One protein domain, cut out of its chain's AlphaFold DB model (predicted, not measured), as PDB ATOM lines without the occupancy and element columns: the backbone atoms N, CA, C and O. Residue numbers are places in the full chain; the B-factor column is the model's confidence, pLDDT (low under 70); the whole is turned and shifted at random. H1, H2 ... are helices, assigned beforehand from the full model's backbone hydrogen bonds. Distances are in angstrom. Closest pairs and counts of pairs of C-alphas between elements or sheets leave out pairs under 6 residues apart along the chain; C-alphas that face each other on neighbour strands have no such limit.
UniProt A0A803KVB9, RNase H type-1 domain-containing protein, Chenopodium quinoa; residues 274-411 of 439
ATOM      1  N   VAL A 274      76.837  83.375  41.158       68.69
ATOM      2  CA  VAL A 274      77.002  84.720  40.585       68.69
ATOM      3  C   VAL A 274      76.374  84.808  39.193       68.69
ATOM      4  O   VAL A 274      75.614  85.749  38.930       68.69
ATOM      5  N   TYR A 275      76.576  83.798  38.347       73.44
ATOM      6  CA  TYR A 275      75.920  83.690  37.044       73.44
ATOM      7  C   TYR A 275      74.395  83.641  37.176       73.44
ATOM      8  O   TYR A 275      73.702  84.472  36.593       73.44
ATOM      9  N   GLN A 276      73.860  82.766  38.032       70.00
ATOM     10  CA  GLN A 276      72.416  82.637  38.270       70.00
ATOM     11  C   GLN A 276      71.789  83.940  38.800       70.00
ATOM     12  O   GLN A 276      70.692  84.339  38.398       70.00
ATOM     13  N   LYS A 277      72.504  84.675  39.665       73.94
ATOM     14  CA  LYS A 277      72.078  86.013  40.113       73.94
ATOM     15  C   LYS A 277      72.050  87.021  38.966       73.94
ATOM     16  O   LYS A 277      71.126  87.834  38.909       73.94
ATOM     17  N   THR A 278      73.038  86.971  38.078       78.81
ATOM     18  CA  THR A 278      73.149  87.872  36.926       78.81
ATOM     19  C   THR A 278      72.081  87.561  35.883       78.81
ATOM     20  O   THR A 278      71.370  88.470  35.458       78.81
ATOM     21  N   LEU A 279      71.878  86.286  35.552       76.06
ATOM     22  CA  LEU A 279      70.842  85.816  34.639       76.06
ATOM     23  C   LEU A 279      69.453  86.225  35.128       76.06
ATOM     24  O   LEU A 279      68.704  86.873  34.400       76.06
ATOM     25  N   ARG A 280      69.151  85.976  36.409       78.31
ATOM     26  CA  ARG A 280      67.913  86.445  37.042       78.31
ATOM     27  C   ARG A 280      67.732  87.955  36.896       78.31
ATOM     28  O   ARG A 280      66.615  88.410  36.654       78.31
ATOM     29  N   LEU A 281      68.792  88.741  37.086       79.94
ATOM     30  CA  LEU A 281      68.732  90.201  36.998       79.94
ATOM     31  C   LEU A 281      68.463  90.669  35.562       79.94
ATOM     32  O   LEU A 281      67.603  91.528  35.363       79.94
ATOM     33  N   VAL A 282      69.141  90.073  34.580       84.50
ATOM     34  CA  VAL A 282      68.961  90.367  33.153       84.50
ATOM     35  C   VAL A 282      67.561  89.976  32.694       84.50
ATOM     36  O   VAL A 282      66.853  90.816  32.143       84.50
ATOM     37  N   GLU A 283      67.103  88.759  32.990       81.44
ATOM     38  CA  GLU A 283      65.757  88.315  32.624       81.44
ATOM     39  C   GLU A 283      64.681  89.191  33.273       81.44
ATOM     40  O   GLU A 283      63.756  89.642  32.595       81.44
ATOM     41  N   CYS A 284      64.810  89.513  34.567       82.19
ATOM     42  CA  CYS A 284      63.870  90.417  35.237       82.19
ATOM     43  C   CYS A 284      63.831  91.798  34.569       82.19
ATOM     44  O   CYS A 284      62.747  92.369  34.431       82.19
ATOM     45  N   ALA A 285      64.981  92.328  34.141       83.50
ATOM     46  CA  ALA A 285      65.064  93.601  33.431       83.50
ATOM     47  C   ALA A 285      64.446  93.523  32.025       83.50
ATOM     48  O   ALA A 285      63.718  94.433  31.632       83.50
ATOM     49  N   MET A 286      64.664  92.426  31.293       90.00
ATOM     50  CA  MET A 286      64.060  92.191  29.978       90.00
ATOM     51  C   MET A 286      62.537  92.103  30.077       90.00
ATOM     52  O   MET A 286      61.832  92.815  29.364       90.00
ATOM     53  N   PHE A 287      62.012  91.307  31.010       85.12
ATOM     54  CA  PHE A 287      60.573  91.206  31.248       85.12
ATOM     55  C   PHE A 287      59.963  92.530  31.722       85.12
ATOM     56  O   PHE A 287      58.842  92.856  31.328       85.12
ATOM     57  N   ALA A 288      60.696  93.326  32.508       85.81
ATOM     58  CA  ALA A 288      60.257  94.661  32.903       85.81
ATOM     59  C   ALA A 288      60.210  95.637  31.716       85.81
ATOM     60  O   ALA A 288      59.246  96.392  31.564       85.81
ATOM     61  N   ALA A 289      61.211  95.591  30.833       88.19
ATOM     62  CA  ALA A 289      61.245  96.391  29.612       88.19
ATOM     63  C   ALA A 289      60.110  96.009  28.651       88.19
ATOM     64  O   ALA A 289      59.438  96.893  28.125       88.19
ATOM     65  N   VAL A 290      59.844  94.710  28.476       87.81
ATOM     66  CA  VAL A 290      58.718  94.213  27.672       87.81
ATOM     67  C   VAL A 290      57.393  94.685  28.266       87.81
ATOM     68  O   VAL A 290      56.595  95.272  27.547       87.81
ATOM     69  N   ALA A 291      57.178  94.526  29.575       84.69
ATOM     70  CA  ALA A 291      55.959  94.994  30.236       84.69
ATOM     71  C   ALA A 291      55.758  96.513  30.081       84.69
ATOM     72  O   ALA A 291      54.648  96.966  29.789       84.69
ATOM     73  N   GLY A 292      56.831  97.297  30.233       84.25
ATOM     74  CA  GLY A 292      56.810  98.747  30.044       84.25
ATOM     75  C   GLY A 292      56.509  99.147  28.599       84.25
ATOM     76  O   GLY A 292      55.685 100.031  28.365       84.25
ATOM     77  N   LEU A 293      57.109  98.458  27.627       85.12
ATOM     78  CA  LEU A 293      56.854  98.672  26.204       85.12
ATOM     79  C   LEU A 293      55.414  98.301  25.829       85.12
ATOM     80  O   LEU A 293      54.744  99.079  25.158       85.12
ATOM     81  N   THR A 294      54.909  97.155  26.290       83.00
ATOM     82  CA  THR A 294      53.520  96.743  26.057       83.00
ATOM     83  C   THR A 294      52.547  97.749  26.663       83.00
ATOM     84  O   THR A 294      51.562  98.098  26.018       83.00
ATOM     85  N   TYR A 295      52.828  98.273  27.860       82.38
ATOM     86  CA  TYR A 295      52.010  99.318  28.478       82.38
ATOM     87  C   TYR A 295      52.020 100.619  27.662       82.38
ATOM     88  O   TYR A 295      50.965 101.185  27.376       82.38
ATOM     89  N   LEU A 296      53.199 101.060  27.213       82.19
ATOM     90  CA  LEU A 296      53.356 102.235  26.356       82.19
ATOM     91  C   LEU A 296      52.622 102.095  25.020       82.19
ATOM     92  O   LEU A 296      51.899 103.010  24.624       82.19
ATOM     93  N   LEU A 297      52.777 100.960  24.340       80.75
ATOM     94  CA  LEU A 297      52.103 100.674  23.072       80.75
ATOM     95  C   LEU A 297      50.590 100.599  23.262       80.75
ATOM     96  O   LEU A 297      49.842 101.184  22.487       80.75
ATOM     97  N   SER A 298      50.141  99.945  24.330       79.81
ATOM     98  CA  SER A 298      48.723  99.809  24.641       79.81
ATOM     99  C   SER A 298      48.053 101.165  24.889       79.81
ATOM    100  O   SER A 298      47.006 101.440  24.299       79.81
ATOM    101  N   ASN A 299      48.702 102.044  25.661       76.19
ATOM    102  CA  ASN A 299      48.245 103.415  25.898       76.19
ATOM    103  C   ASN A 299      48.346 104.288  24.632       76.19
ATOM    104  O   ASN A 299      47.552 105.204  24.454       76.19
ATOM    105  N   SER A 300      49.337 104.061  23.765       79.62
ATOM    106  CA  SER A 300      49.531 104.872  22.548       79.62
ATOM    107  C   SER A 300      48.565 104.500  21.426       79.62
ATOM    108  O   SER A 300      48.190 105.356  20.633       79.62
ATOM    109  N   LEU A 301      48.146 103.235  21.369       76.25
ATOM    110  CA  LEU A 301      47.234 102.715  20.350       76.25
ATOM    111  C   LEU A 301      45.768 102.673  20.823       76.25
ATOM    112  O   LEU A 301      44.897 102.272  20.058       76.25
ATOM    113  N   ALA A 302      45.487 103.069  22.073       71.56
ATOM    114  CA  ALA A 302      44.173 102.970  22.720       71.56
ATOM    115  C   ALA A 302      43.584 101.538  22.743       71.56
ATOM    116  O   ALA A 302      42.369 101.343  22.748       71.56
ATOM    117  N   ILE A 303      44.448 100.518  22.804       71.19
ATOM    118  CA  ILE A 303      44.077  99.087  22.798       71.19
ATOM    119  C   ILE A 303      44.151  98.511  24.232       71.19
ATOM    120  O   ILE A 303      44.450  97.341  24.468       71.19
ATOM    121  N   GLU A 304      43.898  99.347  25.240       65.44
ATOM    122  CA  GLU A 304      44.075  99.004  26.660       65.44
ATOM    123  C   GLU A 304      43.242  97.804  27.111       65.44
ATOM    124  O   GLU A 304      43.695  96.990  27.919       65.44
ATOM    125  N   ASN A 305      42.046  97.649  26.549       60.59
ATOM    126  CA  ASN A 305      41.128  96.572  26.913       60.59
ATOM    127  C   ASN A 305      41.579  95.190  26.416       60.59
ATOM    128  O   ASN A 305      41.172  94.192  26.999       60.59
ATOM    129  N   TYR A 306      42.458  95.117  25.409       62.12
ATOM    130  CA  TYR A 306      42.930  93.840  24.858       62.12
ATOM    131  C   TYR A 306      44.277  93.401  25.446       62.12
ATOM    132  O   TYR A 306      44.556  92.213  25.525       62.12
ATOM    133  N   PHE A 307      45.106  94.334  25.923       65.94
ATOM    134  CA  PHE A 307      46.422  94.016  26.500       65.94
ATOM    135  C   PHE A 307      46.414  93.851  28.030       65.94
ATOM    136  O   PHE A 307      47.464  93.661  28.641       65.94
ATOM    137  N   GLY A 308      45.238  93.877  28.666       63.25
ATOM    138  CA  GLY A 308      45.104  93.835  30.126       63.25
ATOM    139  C   GLY A 308      45.775  92.628  30.795       63.25
ATOM    140  O   GLY A 308      46.453  92.792  31.807       63.25
ATOM    141  N   CYS A 309      45.639  91.431  30.216       62.03
ATOM    142  CA  CYS A 309      46.260  90.206  30.733       62.03
ATOM    143  C   CYS A 309      47.779  90.157  30.480       62.03
ATOM    144  O   CYS A 309      48.530  89.638  31.307       62.03
ATOM    145  N   PHE A 310      48.251  90.778  29.393       71.06
ATOM    146  CA  PHE A 310      49.672  90.855  29.050       71.06
ATOM    147  C   PHE A 310      50.483  91.679  30.051       71.06
ATOM    148  O   PHE A 310      51.685  91.474  30.164       71.06
ATOM    149  N   PHE A 311      49.847  92.553  30.834       72.62
ATOM    150  CA  PHE A 311      50.539  93.296  31.891       72.62
ATOM    151  C   PHE A 311      50.915  92.427  33.097       72.62
ATOM    152  O   PHE A 311      51.894  92.731  33.778       72.62
ATOM    153  N   ALA A 312      50.171  91.345  33.346       72.25
ATOM    154  CA  ALA A 312      50.449  90.403  34.429       72.25
ATOM    155  C   ALA A 312      51.388  89.264  33.994       72.25
ATOM    156  O   ALA A 312      52.124  88.740  34.827       72.25
ATOM    157  N   LEU A 313      51.417  88.910  32.701       76.69
ATOM    158  CA  LEU A 313      52.203  87.781  32.185       76.69
ATOM    159  C   LEU A 313      53.711  87.872  32.505       76.69
ATOM    160  O   LEU A 313      54.229  86.916  33.076       76.69
ATOM    161  N   PRO A 314      54.426  88.988  32.258       82.44
ATOM    162  CA  PRO A 314      55.842  89.102  32.616       82.44
ATOM    163  C   PRO A 314      56.107  88.943  34.120       82.44
ATOM    164  O   PRO A 314      57.130  88.389  34.514       82.44
ATOM    165  N   ILE A 315      55.178  89.387  34.975       78.88
ATOM    166  CA  ILE A 315      55.280  89.255  36.439       78.88
ATOM    167  C   ILE A 315      55.071  87.794  36.859       78.88
ATOM    168  O   ILE A 315      55.789  87.290  37.720       78.88
ATOM    169  N   VAL A 316      54.110  87.102  36.246       76.12
ATOM    170  CA  VAL A 316      53.829  85.686  36.520       76.12
ATOM    171  C   VAL A 316      54.975  84.805  36.023       76.12
ATOM    172  O   VAL A 316      55.485  84.001  36.794       76.12
ATOM    173  N   ILE A 317      55.456  85.014  34.795       76.94
ATOM    174  CA  ILE A 317      56.558  84.238  34.204       76.94
ATOM    175  C   ILE A 317      57.844  84.406  35.024       76.94
ATOM    176  O   ILE A 317      58.493  83.421  35.363       76.94
ATOM    177  N   THR A 318      58.188  85.633  35.428       77.38
ATOM    178  CA  THR A 318      59.352  85.866  36.305       77.38
ATOM    179  C   THR A 318      59.169  85.279  37.702       77.38
ATOM    180  O   THR A 318      60.140  84.809  38.295       77.38
ATOM    181  N   SER A 319      57.937  85.258  38.222       76.12
ATOM    182  CA  SER A 319      57.622  84.598  39.496       76.12
ATOM    183  C   SER A 319      57.735  83.078  39.412       76.12
ATOM    184  O   SER A 319      58.160  82.465  40.385       76.12
ATOM    185  N   MET A 320      57.383  82.483  38.271       70.12
ATOM    186  CA  MET A 320      57.516  81.045  38.029       70.12
ATOM    187  C   MET A 320      58.979  80.640  37.828       70.12
ATOM    188  O   MET A 320      59.404  79.652  38.410       70.12
ATOM    189  N   ARG A 321      59.764  81.424  37.072       73.56
ATOM    190  CA  ARG A 321      61.182  81.120  36.790       73.56
ATOM    191  C   ARG A 321      62.102  81.337  37.996       73.56
ATOM    192  O   ARG A 321      63.011  80.554  38.219       73.56
ATOM    193  N   TRP A 322      61.880  82.393  38.786       73.75
ATOM    194  CA  TRP A 322      62.838  82.838  39.819       73.75
ATOM    195  C   TRP A 322      62.207  83.101  41.196       73.75
ATOM    196  O   TRP A 322      62.801  83.768  42.061       73.75
ATOM    197  N   GLY A 323      60.978  82.630  41.396       72.25
ATOM    198  CA  GLY A 323      60.202  82.805  42.617       72.25
ATOM    199  C   GLY A 323      59.550  84.186  42.763       72.25
ATOM    200  O   GLY A 323      59.890  85.171  42.106       72.25
ATOM    201  N   ILE A 324      58.637  84.291  43.730       71.50
ATOM    202  CA  ILE A 324      57.775  85.468  43.974       71.50
ATOM    203  C   ILE A 324      58.583  86.758  44.214       71.50
ATOM    204  O   ILE A 324      58.175  87.861  43.845       71.50
ATOM    205  N   ALA A 325      59.772  86.644  44.817       71.44
ATOM    206  CA  ALA A 325      60.651  87.789  45.035       71.44
ATOM    207  C   ALA A 325      61.171  88.405  43.722       71.44
ATOM    208  O   ALA A 325      61.421  89.608  43.694       71.44
ATOM    209  N   ALA A 326      61.315  87.616  42.650       73.19
ATOM    210  CA  ALA A 326      61.694  88.120  41.331       73.19
ATOM    211  C   ALA A 326      60.541  88.879  40.676       73.19
ATOM    212  O   ALA A 326      60.734  90.023  40.282       73.19
ATOM    213  N   GLY A 327      59.328  88.317  40.681       75.44
ATOM    214  CA  GLY A 327      58.155  88.994  40.124       75.44
ATOM    215  C   GLY A 327      57.873  90.348  40.770       75.44
ATOM    216  O   GLY A 327      57.580  91.320  40.075       75.44
ATOM    217  N   ARG A 328      58.065  90.471  42.094       78.94
ATOM    218  CA  ARG A 328      57.986  91.775  42.779       78.94
ATOM    219  C   ARG A 328      59.034  92.764  42.267       78.94
ATOM    220  O   ARG A 328      58.706  93.929  42.061       78.94
ATOM    221  N   LYS A 329      60.273  92.314  42.043       82.62
ATOM    222  CA  LYS A 329      61.340  93.157  41.482       82.62
ATOM    223  C   LYS A 329      61.021  93.574  40.049       82.62
ATOM    224  O   LYS A 329      61.204  94.740  39.737       82.62
ATOM    225  N   THR A 330      60.483  92.679  39.223       85.69
ATOM    226  CA  THR A 330      60.044  92.987  37.855       85.69
ATOM    227  C   THR A 330      58.915  94.013  37.854       85.69
ATOM    228  O   THR A 330      58.999  95.001  37.138       85.69
ATOM    229  N   MET A 331      57.905  93.859  38.715       84.56
ATOM    230  CA  MET A 331      56.815  94.833  38.853       84.56
ATOM    231  C   MET A 331      57.331  96.220  39.267       84.56
ATOM    232  O   MET A 331      56.944  97.225  38.671       84.56
ATOM    233  N   VAL A 332      58.224  96.280  40.264       86.69
ATOM    234  CA  VAL A 332      58.837  97.539  40.716       86.69
ATOM    235  C   VAL A 332      59.726  98.139  39.627       86.69
ATOM    236  O   VAL A 332      59.645  99.336  39.379       86.69
ATOM    237  N   ALA A 333      60.525  97.327  38.934       88.06
ATOM    238  CA  ALA A 333      61.381  97.777  37.840       88.06
ATOM    239  C   ALA A 333      60.559  98.364  36.683       88.06
ATOM    240  O   ALA A 333      60.886  99.447  36.206       88.06
ATOM    241  N   THR A 334      59.454  97.723  36.285       88.25
ATOM    242  CA  THR A 334      58.539  98.267  35.272       88.25
ATOM    243  C   THR A 334      57.896  99.570  35.738       88.25
ATOM    244  O   THR A 334      57.805 100.521  34.967       88.25
ATOM    245  N   ALA A 335      57.475  99.649  37.004       85.94
ATOM    246  CA  ALA A 335      56.888 100.865  37.559       85.94
ATOM    247  C   ALA A 335      57.892 102.029  37.577       85.94
ATOM    248  O   ALA A 335      57.538 103.143  37.202       85.94
ATOM    249  N   VAL A 336      59.151 101.773  37.951       89.69
ATOM    250  CA  VAL A 336      60.239 102.764  37.904       89.69
ATOM    251  C   VAL A 336      60.541 103.171  36.462       89.69
ATOM    252  O   VAL A 336      60.669 104.359  36.177       89.69
ATOM    253  N   LEU A 337      60.596 102.217  35.533       89.88
ATOM    254  CA  LEU A 337      60.804 102.491  34.111       89.88
ATOM    255  C   LEU A 337      59.701 103.402  33.550       89.88
ATOM    256  O   LEU A 337      59.988 104.411  32.910       89.88
ATOM    257  N   LEU A 338      58.435 103.089  33.833       86.06
ATOM    258  CA  LEU A 338      57.292 103.903  33.415       86.06
ATOM    259  C   LEU A 338      57.243 105.252  34.137       86.06
ATOM    260  O   LEU A 338      56.837 106.240  33.532       86.06
ATOM    261  N   LEU A 339      57.689 105.326  35.391       87.31
ATOM    262  CA  LEU A 339      57.807 106.586  36.124       87.31
ATOM    263  C   LEU A 339      58.781 107.528  35.414       87.31
ATOM    264  O   LEU A 339      58.456 108.697  35.212       87.31
ATOM    265  N   VAL A 340      59.938 107.005  34.997       89.62
ATOM    266  CA  VAL A 340      60.974 107.763  34.286       89.62
ATOM    267  C   VAL A 340      60.519 108.155  32.879       89.62
ATOM    268  O   VAL A 340      60.722 109.295  32.471       89.62
ATOM    269  N   LEU A 341      59.890 107.240  32.134       84.69
ATOM    270  CA  LEU A 341      59.548 107.465  30.724       84.69
ATOM    271  C   LEU A 341      58.211 108.186  30.506       84.69
ATOM    272  O   LEU A 341      58.032 108.863  29.500       84.69
ATOM    273  N   SER A 342      57.235 107.983  31.390       82.31
ATOM    274  CA  SER A 342      55.825 108.349  31.177       82.31
ATOM    275  C   SER A 342      55.208 109.164  32.314       82.31
ATOM    276  O   SER A 342      54.043 109.561  32.220       82.31
ATOM    277  N   GLY A 343      55.971 109.427  33.375       87.12
ATOM    278  CA  GLY A 343      55.543 110.211  34.527       87.12
ATOM    279  C   GLY A 343      54.760 109.419  35.590       87.12
ATOM    280  O   GLY A 343      54.375 108.262  35.389       87.12
ATOM    281  N   PRO A 344      54.495 110.050  36.750       84.81
ATOM    282  CA  PRO A 344      54.009 109.371  37.956       84.81
ATOM    283  C   PRO A 344      52.591 108.813  37.836       84.81
ATOM    284  O   PRO A 344      52.299 107.754  38.384       84.81
ATOM    285  N   VAL A 345      51.719 109.487  37.084       81.75
ATOM    286  CA  VAL A 345      50.322 109.063  36.917       81.75
ATOM    287  C   VAL A 345      50.245 107.729  36.171       81.75
ATOM    288  O   VAL A 345      49.538 106.822  36.596       81.75
ATOM    289  N   LYS A 346      51.023 107.569  35.096       78.38
ATOM    290  CA  LYS A 346      51.038 106.348  34.277       78.38
ATOM    291  C   LYS A 346      51.698 105.171  34.996       78.38
ATOM    292  O   LYS A 346      51.197 104.051  34.923       78.38
ATOM    293  N   ALA A 347      52.763 105.426  35.756       83.69
ATOM    294  CA  ALA A 347      53.373 104.412  36.613       83.69
ATOM    295  C   ALA A 347      52.392 103.886  37.675       83.69
ATOM    296  O   ALA A 347      52.275 102.675  37.863       83.69
ATOM    297  N   LEU A 348      51.641 104.782  38.328       83.44
ATOM    298  CA  LEU A 348      50.639 104.401  39.323       83.44
ATOM    299  C   LEU A 348      49.502 103.582  38.696       83.44
ATOM    300  O   LEU A 348      49.136 102.536  39.226       83.44
ATOM    301  N   THR A 349      48.985 104.014  37.541       81.25
ATOM    302  CA  THR A 349      47.939 103.287  36.807       81.25
ATOM    303  C   THR A 349      48.388 101.880  36.415       81.25
ATOM    304  O   THR A 349      47.614 100.934  36.560       81.25
ATOM    305  N   TYR A 350      49.637 101.709  35.969       84.25
ATOM    306  CA  TYR A 350      50.208 100.387  35.700       84.25
ATOM    307  C   TYR A 350      50.206  99.497  36.951       84.25
ATOM    308  O   TYR A 350      49.720  98.369  36.888       84.25
ATOM    309  N   VAL A 351      50.690 100.003  38.092       82.19
ATOM    310  CA  VAL A 351      50.743  99.236  39.350       82.19
ATOM    311  C   VAL A 351      49.345  98.811  39.797       82.19
ATOM    312  O   VAL A 351      49.130  97.641  40.110       82.19
ATOM    313  N   VAL A 352      48.374  99.728  39.769       82.06
ATOM    314  CA  VAL A 352      46.980  99.429  40.130       82.06
ATOM    315  C   VAL A 352      46.389  98.369  39.199       82.06
ATOM    316  O   VAL A 352      45.749  97.428  39.667       82.06
ATOM    317  N   ARG A 353      46.640  98.464  37.888       76.06
ATOM    318  CA  ARG A 353      46.137  97.501  36.898       76.06
ATOM    319  C   ARG A 353      46.792  96.126  37.037       76.06
ATOM    320  O   ARG A 353      46.096  95.118  36.953       76.06
ATOM    321  N   ALA A 354      48.099  96.076  37.290       74.69
ATOM    322  CA  ALA A 354      48.838  94.834  37.502       74.69
ATOM    323  C   ALA A 354      48.379  94.115  38.782       74.69
ATOM    324  O   ALA A 354      48.086  92.921  38.745       74.69
ATOM    325  N   ILE A 355      48.240  94.847  39.893       76.31
ATOM    326  CA  ILE A 355      47.726  94.303  41.161       76.31
ATOM    327  C   ILE A 355      46.263  93.875  41.014       76.31
ATOM    328  O   ILE A 355      45.898  92.810  41.498       76.31
ATOM    329  N   GLY A 356      45.434  94.656  40.315       75.81
ATOM    330  CA  GLY A 356      44.035  94.316  40.051       75.81
ATOM    331  C   GLY A 356      43.881  93.036  39.226       75.81
ATOM    332  O   GLY A 356      43.072  92.182  39.576       75.81
ATOM    333  N   ALA A 357      44.694  92.854  38.182       71.75
ATOM    334  CA  ALA A 357      44.697  91.635  37.373       71.75
ATOM    335  C   ALA A 357      45.190  90.413  38.166       71.75
ATOM    336  O   ALA A 357      44.574  89.351  38.105       71.75
ATOM    337  N   LEU A 358      46.257  90.562  38.958       67.62
ATOM    338  CA  LEU A 358      46.744  89.501  39.849       67.62
ATOM    339  C   LEU A 358      45.703  89.150  40.919       67.62
ATOM    340  O   LEU A 358      45.431  87.977  41.151       67.62
ATOM    341  N   GLY A 359      45.074  90.157  41.525       69.88
ATOM    342  CA  GLY A 359      43.999  89.990  42.499       69.88
ATOM    343  C   GLY A 359      42.775  89.308  41.897       69.88
ATOM    344  O   GLY A 359      42.214  88.419  42.529       69.88
ATOM    345  N   TYR A 360      42.401  89.646  40.661       67.25
ATOM    346  CA  TYR A 360      41.349  88.955  39.918       67.25
ATOM    347  C   TYR A 360      41.688  87.476  39.719       67.25
ATOM    348  O   TYR A 360      40.863  86.622  40.037       67.25
ATOM    349  N   VAL A 361      42.906  87.149  39.274       65.06
ATOM    350  CA  VAL A 361      43.344  85.756  39.077       65.06
ATOM    351  C   VAL A 361      43.371  84.985  40.396       65.06
ATOM    352  O   VAL A 361      42.861  83.872  40.452       65.06
ATOM    353  N   VAL A 362      43.895  85.578  41.472       63.50
ATOM    354  CA  VAL A 362      43.948  84.949  42.803       63.50
ATOM    355  C   VAL A 362      42.546  84.747  43.378       63.50
ATOM    356  O   VAL A 362      42.240  83.668  43.875       63.50
ATOM    357  N   THR A 363      41.671  85.748  43.273       64.50
ATOM    358  CA  THR A 363      40.288  85.666  43.773       64.50
ATOM    359  C   THR A 363      39.483  84.642  42.978       64.50
ATOM    360  O   THR A 363      38.761  83.839  43.559       64.50
ATOM    361  N   THR A 364      39.653  84.612  41.657       59.47
ATOM    362  CA  THR A 364      39.014  83.624  40.778       59.47
ATOM    363  C   THR A 364      39.552  82.215  41.046       59.47
ATOM    364  O   THR A 364      38.775  81.271  41.128       59.47
ATOM    365  N   SER A 365      40.861  82.065  41.273       57.03
ATOM    366  CA  SER A 365      41.490  80.791  41.649       57.03
ATOM    367  C   SER A 365      40.992  80.281  43.008       57.03
ATOM    368  O   SER A 365      40.667  79.102  43.142       57.03
ATOM    369  N   PHE A 366      40.841  81.173  43.990       59.84
ATOM    370  CA  PHE A 366      40.276  80.847  45.299       59.84
ATOM    371  C   PHE A 366      38.799  80.432  45.213       59.84
ATOM    372  O   PHE A 366      38.385  79.490  45.888       59.84
ATOM    373  N   LEU A 367      38.010  81.108  44.370       60.28
ATOM    374  CA  LEU A 367      36.578  80.841  44.208       60.28
ATOM    375  C   LEU A 367      36.278  79.571  43.399       60.28
ATOM    376  O   LEU A 367      35.273  78.920  43.674       60.28
ATOM    377  N   ILE A 368      37.120  79.211  42.423       58.59
ATOM    378  CA  ILE A 368      36.845  78.110  41.480       58.59
ATOM    379  C   ILE A 368      37.523  76.786  41.887       58.59
ATOM    380  O   ILE A 368      37.128  75.740  41.391       58.59
ATOM    381  N   ARG A 369      38.472  76.769  42.842       53.06
ATOM    382  CA  ARG A 369      39.172  75.536  43.292       53.06
ATOM    383  C   ARG A 369      39.787  74.701  42.143       53.06
ATOM    384  O   ARG A 369      39.942  73.491  42.281       53.06
ATOM    385  N   GLU A 370      40.194  75.328  41.038       55.81
ATOM    386  CA  GLU A 370      40.798  74.634  39.888       55.81
ATOM    387  C   GLU A 370      42.155  75.207  39.444       55.81
ATOM    388  O   GLU A 370      42.600  76.278  39.863       55.81
ATOM    389  N   ASN A 371      42.814  74.412  38.596       58.38
ATOM    390  CA  ASN A 371      44.202  74.491  38.159       58.38
ATOM    391  C   ASN A 371      44.535  75.847  37.500       58.38
ATOM    392  O   ASN A 371      43.999  76.194  36.446       58.38
ATOM    393  N   ILE A 372      45.451  76.609  38.108       57.16
ATOM    394  CA  ILE A 372      45.809  77.989  37.716       57.16
ATOM    395  C   ILE A 372      46.232  78.074  36.238       57.16
ATOM    396  O   ILE A 372      45.942  79.062  35.560       57.16
ATOM    397  N   LEU A 373      46.859  77.017  35.719       53.50
ATOM    398  CA  LEU A 373      47.287  76.924  34.325       53.50
ATOM    399  C   LEU A 373      46.101  76.941  33.346       53.50
ATOM    400  O   LEU A 373      46.151  77.669  32.358       53.50
ATOM    401  N   ALA A 374      45.016  76.220  33.649       55.41
ATOM    402  CA  ALA A 374      43.813  76.180  32.811       55.41
ATOM    403  C   ALA A 374      43.118  77.550  32.745       55.41
ATOM    404  O   ALA A 374      42.588  77.955  31.713       55.41
ATOM    405  N   LEU A 375      43.174  78.316  33.836       57.19
ATOM    406  CA  LEU A 375      42.597  79.656  33.881       57.19
ATOM    407  C   LEU A 375      43.419  80.667  33.062       57.19
ATOM    408  O   LEU A 375      42.860  81.526  32.375       57.19
ATOM    409  N   ILE A 376      44.750  80.563  33.112       61.25
ATOM    410  CA  ILE A 376      45.647  81.393  32.299       61.25
ATOM    411  C   ILE A 376      45.448  81.081  30.813       61.25
ATOM    412  O   ILE A 376      45.329  82.011  30.014       61.25
ATOM    413  N   THR A 377      45.345  79.805  30.430       61.75
ATOM    414  CA  THR A 377      45.155  79.424  29.024       61.75
ATOM    415  C   THR A 377      43.796  79.850  28.476       61.75
ATOM    416  O   THR A 377      43.741  80.337  27.348       61.75
ATOM    417  N   VAL A 378      42.720  79.793  29.271       63.62
ATOM    418  CA  VAL A 378      41.394  80.308  28.873       63.62
ATOM    419  C   VAL A 378      41.412  81.827  28.680       63.62
ATOM    420  O   VAL A 378      40.887  82.331  27.686       63.62
ATOM    421  N   ASN A 379      42.068  82.572  29.573       65.25
ATOM    422  CA  ASN A 379      42.187  84.025  29.426       65.25
ATOM    423  C   ASN A 379      43.050  84.414  28.214       65.25
ATOM    424  O   ASN A 379      42.717  85.358  27.490       65.25
ATOM    425  N   VAL A 380      44.129  83.675  27.943       66.25
ATOM    426  CA  VAL A 380      44.961  83.875  26.746       66.25
ATOM    427  C   VAL A 380      44.196  83.515  25.476       66.25
ATOM    428  O   VAL A 380      44.265  84.267  24.508       66.25
ATOM    429  N   HIS A 381      43.401  82.443  25.486       66.25
ATOM    430  CA  HIS A 381      42.524  82.071  24.376       66.25
ATOM    431  C   HIS A 381      41.527  83.179  24.040       66.25
ATOM    432  O   HIS A 381      41.442  83.602  22.885       66.25
ATOM    433  N   ALA A 382      40.821  83.696  25.048       66.50
ATOM    434  CA  ALA A 382      39.866  84.784  24.869       66.50
ATOM    435  C   ALA A 382      40.544  86.046  24.309       66.50
ATOM    436  O   ALA A 382      40.040  86.671  23.376       66.50
ATOM    437  N   THR A 383      41.732  86.381  24.817       66.19
ATOM    438  CA  THR A 383      42.483  87.561  24.371       66.19
ATOM    439  C   THR A 383      43.008  87.406  22.942       66.19
ATOM    440  O   THR A 383      42.851  88.311  22.127       66.19
ATOM    441  N   LEU A 384      43.594  86.254  22.609       69.25
ATOM    442  CA  LEU A 384      44.127  85.971  21.276       69.25
ATOM    443  C   LEU A 384      43.011  85.956  20.227       69.25
ATOM    444  O   LEU A 384      43.182  86.502  19.142       69.25
ATOM    445  N   THR A 385      41.848  85.409  20.582       72.75
ATOM    446  CA  THR A 385      40.647  85.439  19.738       72.75
ATOM    447  C   THR A 385      40.198  86.873  19.457       72.75
ATOM    448  O   THR A 385      39.910  87.220  18.315       72.75
ATOM    449  N   LEU A 386      40.185  87.738  20.475       66.19
ATOM    450  CA  LEU A 386      39.827  89.147  20.309       66.19
ATOM    451  C   LEU A 386      40.854  89.923  19.467       66.19
ATOM    452  O   LEU A 386      40.460  90.746  18.644       66.19
ATOM    453  N   ILE A 387      42.151  89.642  19.631       70.44
ATOM    454  CA  ILE A 387      43.223  90.262  18.836       70.44
ATOM    455  C   ILE A 387      43.120  89.842  17.366       70.44
ATOM    456  O   ILE A 387      43.140  90.703  16.490       70.44
ATOM    457  N   LEU A 388      42.959  88.548  17.084       69.94
ATOM    458  CA  LEU A 388      42.805  88.040  15.716       69.94
ATOM    459  C   LEU A 388      41.577  88.648  15.031       69.94
ATOM    460  O   LEU A 388      41.681  89.125  13.901       69.94
ATOM    461  N   ASN A 389      40.468  88.762  15.764       70.12
ATOM    462  CA  ASN A 389      39.259  89.411  15.275       70.12
ATOM    463  C   ASN A 389      39.480  90.912  14.987       70.12
ATOM    464  O   ASN A 389      39.042  91.423  13.959       70.12
ATOM    465  N   SER A 390      40.231  91.619  15.842       62.84
ATOM    466  CA  SER A 390      40.591  93.031  15.616       62.84
ATOM    467  C   SER A 390      41.521  93.248  14.412       62.84
ATOM    468  O   SER A 390      41.506  94.318  13.809       62.84
ATOM    469  N   LEU A 391      42.294  92.226  14.033       71.75
ATOM    470  CA  LEU A 391      43.194  92.226  12.875       71.75
ATOM    471  C   LEU A 391      42.503  91.767  11.575       71.75
ATOM    472  O   LEU A 391      43.159  91.670  10.540       71.75
ATOM    473  N   GLY A 392      41.195  91.491  11.610       66.50
ATOM    474  CA  GLY A 392      40.417  91.043  10.449       66.50
ATOM    475  C   GLY A 392      40.524  89.543  10.149       66.50
ATOM    476  O   GLY A 392      40.015  89.087   9.125       66.50
ATOM    477  N   PHE A 393      41.151  88.764  11.035       70.12
ATOM    478  CA  PHE A 393      41.204  87.309  10.943       70.12
ATOM    479  C   PHE A 393      40.079  86.695  11.787       70.12
ATOM    480  O   PHE A 393      40.164  86.624  13.009       70.12
ATOM    481  N   ASN A 394      39.023  86.201  11.132       70.19
ATOM    482  CA  ASN A 394      37.892  85.512  11.780       70.19
ATOM    483  C   ASN A 394      38.233  84.060  12.176       70.19
ATOM    484  O   ASN A 394      37.456  83.137  11.932       70.19
ATOM    485  N   THR A 395      39.420  83.829  12.733       66.88
ATOM    486  CA  THR A 395      39.891  82.498  13.118       66.88
ATOM    487  C   THR A 395      40.022  82.409  14.633       66.88
ATOM    488  O   THR A 395      40.758  83.163  15.263       66.88
ATOM    489  N   VAL A 396      39.287  81.470  15.234       70.56
ATOM    490  CA  VAL A 396      39.401  81.163  16.664       70.56
ATOM    491  C   VAL A 396      40.558  80.169  16.841       70.56
ATOM    492  O   VAL A 396      40.497  79.071  16.280       70.56
ATOM    493  N   PRO A 397      41.630  80.523  17.569       71.25
ATOM    494  CA  PRO A 397      42.785  79.652  17.767       71.25
ATOM    495  C   PRO A 397      42.390  78.443  18.623       71.25
ATOM    496  O   PRO A 397      41.831  78.613  19.701       71.25
ATOM    497  N   SER A 398      42.681  77.216  18.183       73.88
ATOM    498  CA  SER A 398      42.349  76.017  18.968       73.88
ATOM    499  C   SER A 398      43.136  75.968  20.289       73.88
ATOM    500  O   SER A 398      44.248  76.492  20.387       73.88
ATOM    501  N   MET A 399      42.578  75.317  21.317       61.81
ATOM    502  CA  MET A 399      43.246  75.182  22.622       61.81
ATOM    503  C   MET A 399      44.614  74.487  22.515       61.81
ATOM    504  O   MET A 399      45.551  74.873  23.206       61.81
ATOM    505  N   ASN A 400      44.776  73.550  21.575       62.31
ATOM    506  CA  ASN A 400      46.054  72.875  21.323       62.31
ATOM    507  C   ASN A 400      47.134  73.832  20.800       62.31
ATOM    508  O   ASN A 400      48.290  73.720  21.196       62.31
ATOM    509  N   THR A 401      46.770  74.818  19.974       64.56
ATOM    510  CA  THR A 401      47.706  75.860  19.519       64.56
ATOM    511  C   THR A 401      48.187  76.718  20.688       64.56
ATOM    512  O   THR A 401      49.345  77.121  20.735       64.56
ATOM    513  N   ILE A 402      47.320  76.968  21.667       64.25
ATOM    514  CA  ILE A 402      47.656  77.764  22.852       64.25
ATOM    515  C   ILE A 402      48.576  76.978  23.780       64.25
ATOM    516  O   ILE A 402      49.577  77.524  24.238       64.25
ATOM    517  N   TYR A 403      48.295  75.691  23.997       59.94
ATOM    518  CA  TYR A 403      49.198  74.812  24.736       59.94
ATOM    519  C   TYR A 403      50.545  74.638  24.033       59.94
ATOM    520  O   TYR A 403      51.561  74.596  24.714       59.94
ATOM    521  N   ALA A 404      50.590  74.631  22.698       59.47
ATOM    522  CA  ALA A 404      51.845  74.613  21.950       59.47
ATOM    523  C   ALA A 404      52.651  75.910  22.130       59.47
ATOM    524  O   ALA A 404      53.860  75.839  22.304       59.47
ATOM    525  N   ILE A 405      52.002  77.081  22.150       62.59
ATOM    526  CA  ILE A 405      52.665  78.374  22.415       62.59
ATOM    527  C   ILE A 405      53.181  78.448  23.859       62.59
ATOM    528  O   ILE A 405      54.297  78.898  24.096       62.59
ATOM    529  N   PHE A 406      52.390  78.001  24.838       55.97
ATOM    530  CA  PHE A 406      52.852  77.912  26.225       55.97
ATOM    531  C   PHE A 406      53.969  76.887  26.384       55.97
ATOM    532  O   PHE A 406      54.928  77.160  27.093       55.97
ATOM    533  N   GLY A 407      53.863  75.755  25.689       54.44
ATOM    534  CA  GLY A 407      54.900  74.740  25.591       54.44
ATOM    535  C   GLY A 407      56.192  75.358  25.089       54.44
ATOM    536  O   GLY A 407      57.158  75.361  25.825       54.44
ATOM    537  N   THR A 408      56.211  75.992  23.917       55.31
ATOM    538  CA  THR A 408      57.435  76.592  23.356       55.31
ATOM    539  C   THR A 408      58.000  77.752  24.176       55.31
ATOM    540  O   THR A 408      59.208  77.953  24.167       55.31
ATOM    541  N   LEU A 409      57.165  78.506  24.898       50.59
ATOM    542  CA  LEU A 409      57.614  79.572  25.804       50.59
ATOM    543  C   LEU A 409      58.113  79.053  27.165       50.59
ATOM    544  O   LEU A 409      58.871  79.754  27.836       50.59
ATOM    545  N   ALA A 410      57.666  77.870  27.590       47.50
ATOM    546  CA  ALA A 410      58.043  77.233  28.852       47.50
ATOM    547  C   ALA A 410      59.096  76.121  28.686       47.50
ATOM    548  O   ALA A 410      59.660  75.674  29.682       47.50
ATOM    549  N   TRP A 411      59.372  75.683  27.452       43.41
ATOM    550  CA  TRP A 411      60.369  74.665  27.110       43.41
ATOM    551  C   TRP A 411      61.760  75.288  27.008       43.41
ATOM    552  O   TRP A 411      62.364  75.353  25.943       43.41
TER     553      TRP A 411
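This is residues 274 to 411 of the 439 residues of the protein "RNase H type-1 domain-containing protein" of Chenopodium quinoa (UniProt A0A803KVB9). H1, H2 and H3 pack together as one lobe; H4 packs on H3 with residues 344 to 351 and reaches toward a looser second lobe, H5 with H6 set crosswise. The printed part has 138 residues with six named helices, H1 to H6 in order, and no named strand: all helix, compact, radius of gyration of the C-alphas 15.5 A, spans 41 by 34 by 30 A.

H1, residues 274 to 301, starts at C-alpha 274 (77.002, 84.720, 40.585) and measures 40.2 A. H2 is 313 to 322, H3 324 to 342, H4 344 to 368, 35.8 A, H5 372 to 390, and H6 399 to 410, ending at C-alpha 410 (58.043, 77.233, 28.852).

H1 and H2 form a hairpin, closest C-alphas Phe 287 and Pro 314, 5.4 A. H3 touches H1 at a steep tilt of 46 degrees, closest C-alphas Ala 288 and Thr 334, 4.6 A. H5 and H6 touch, closest C-alphas Thr 377 and Ile 402, 6.9 A; both are apart from H1, H2 and H3. In the six helices every O i to N i+4 pair is within hydrogen-bond range.

The printed part has no cut. The H1 to H2 link is long. Confidence is low, for instance, at residues 358 to 384.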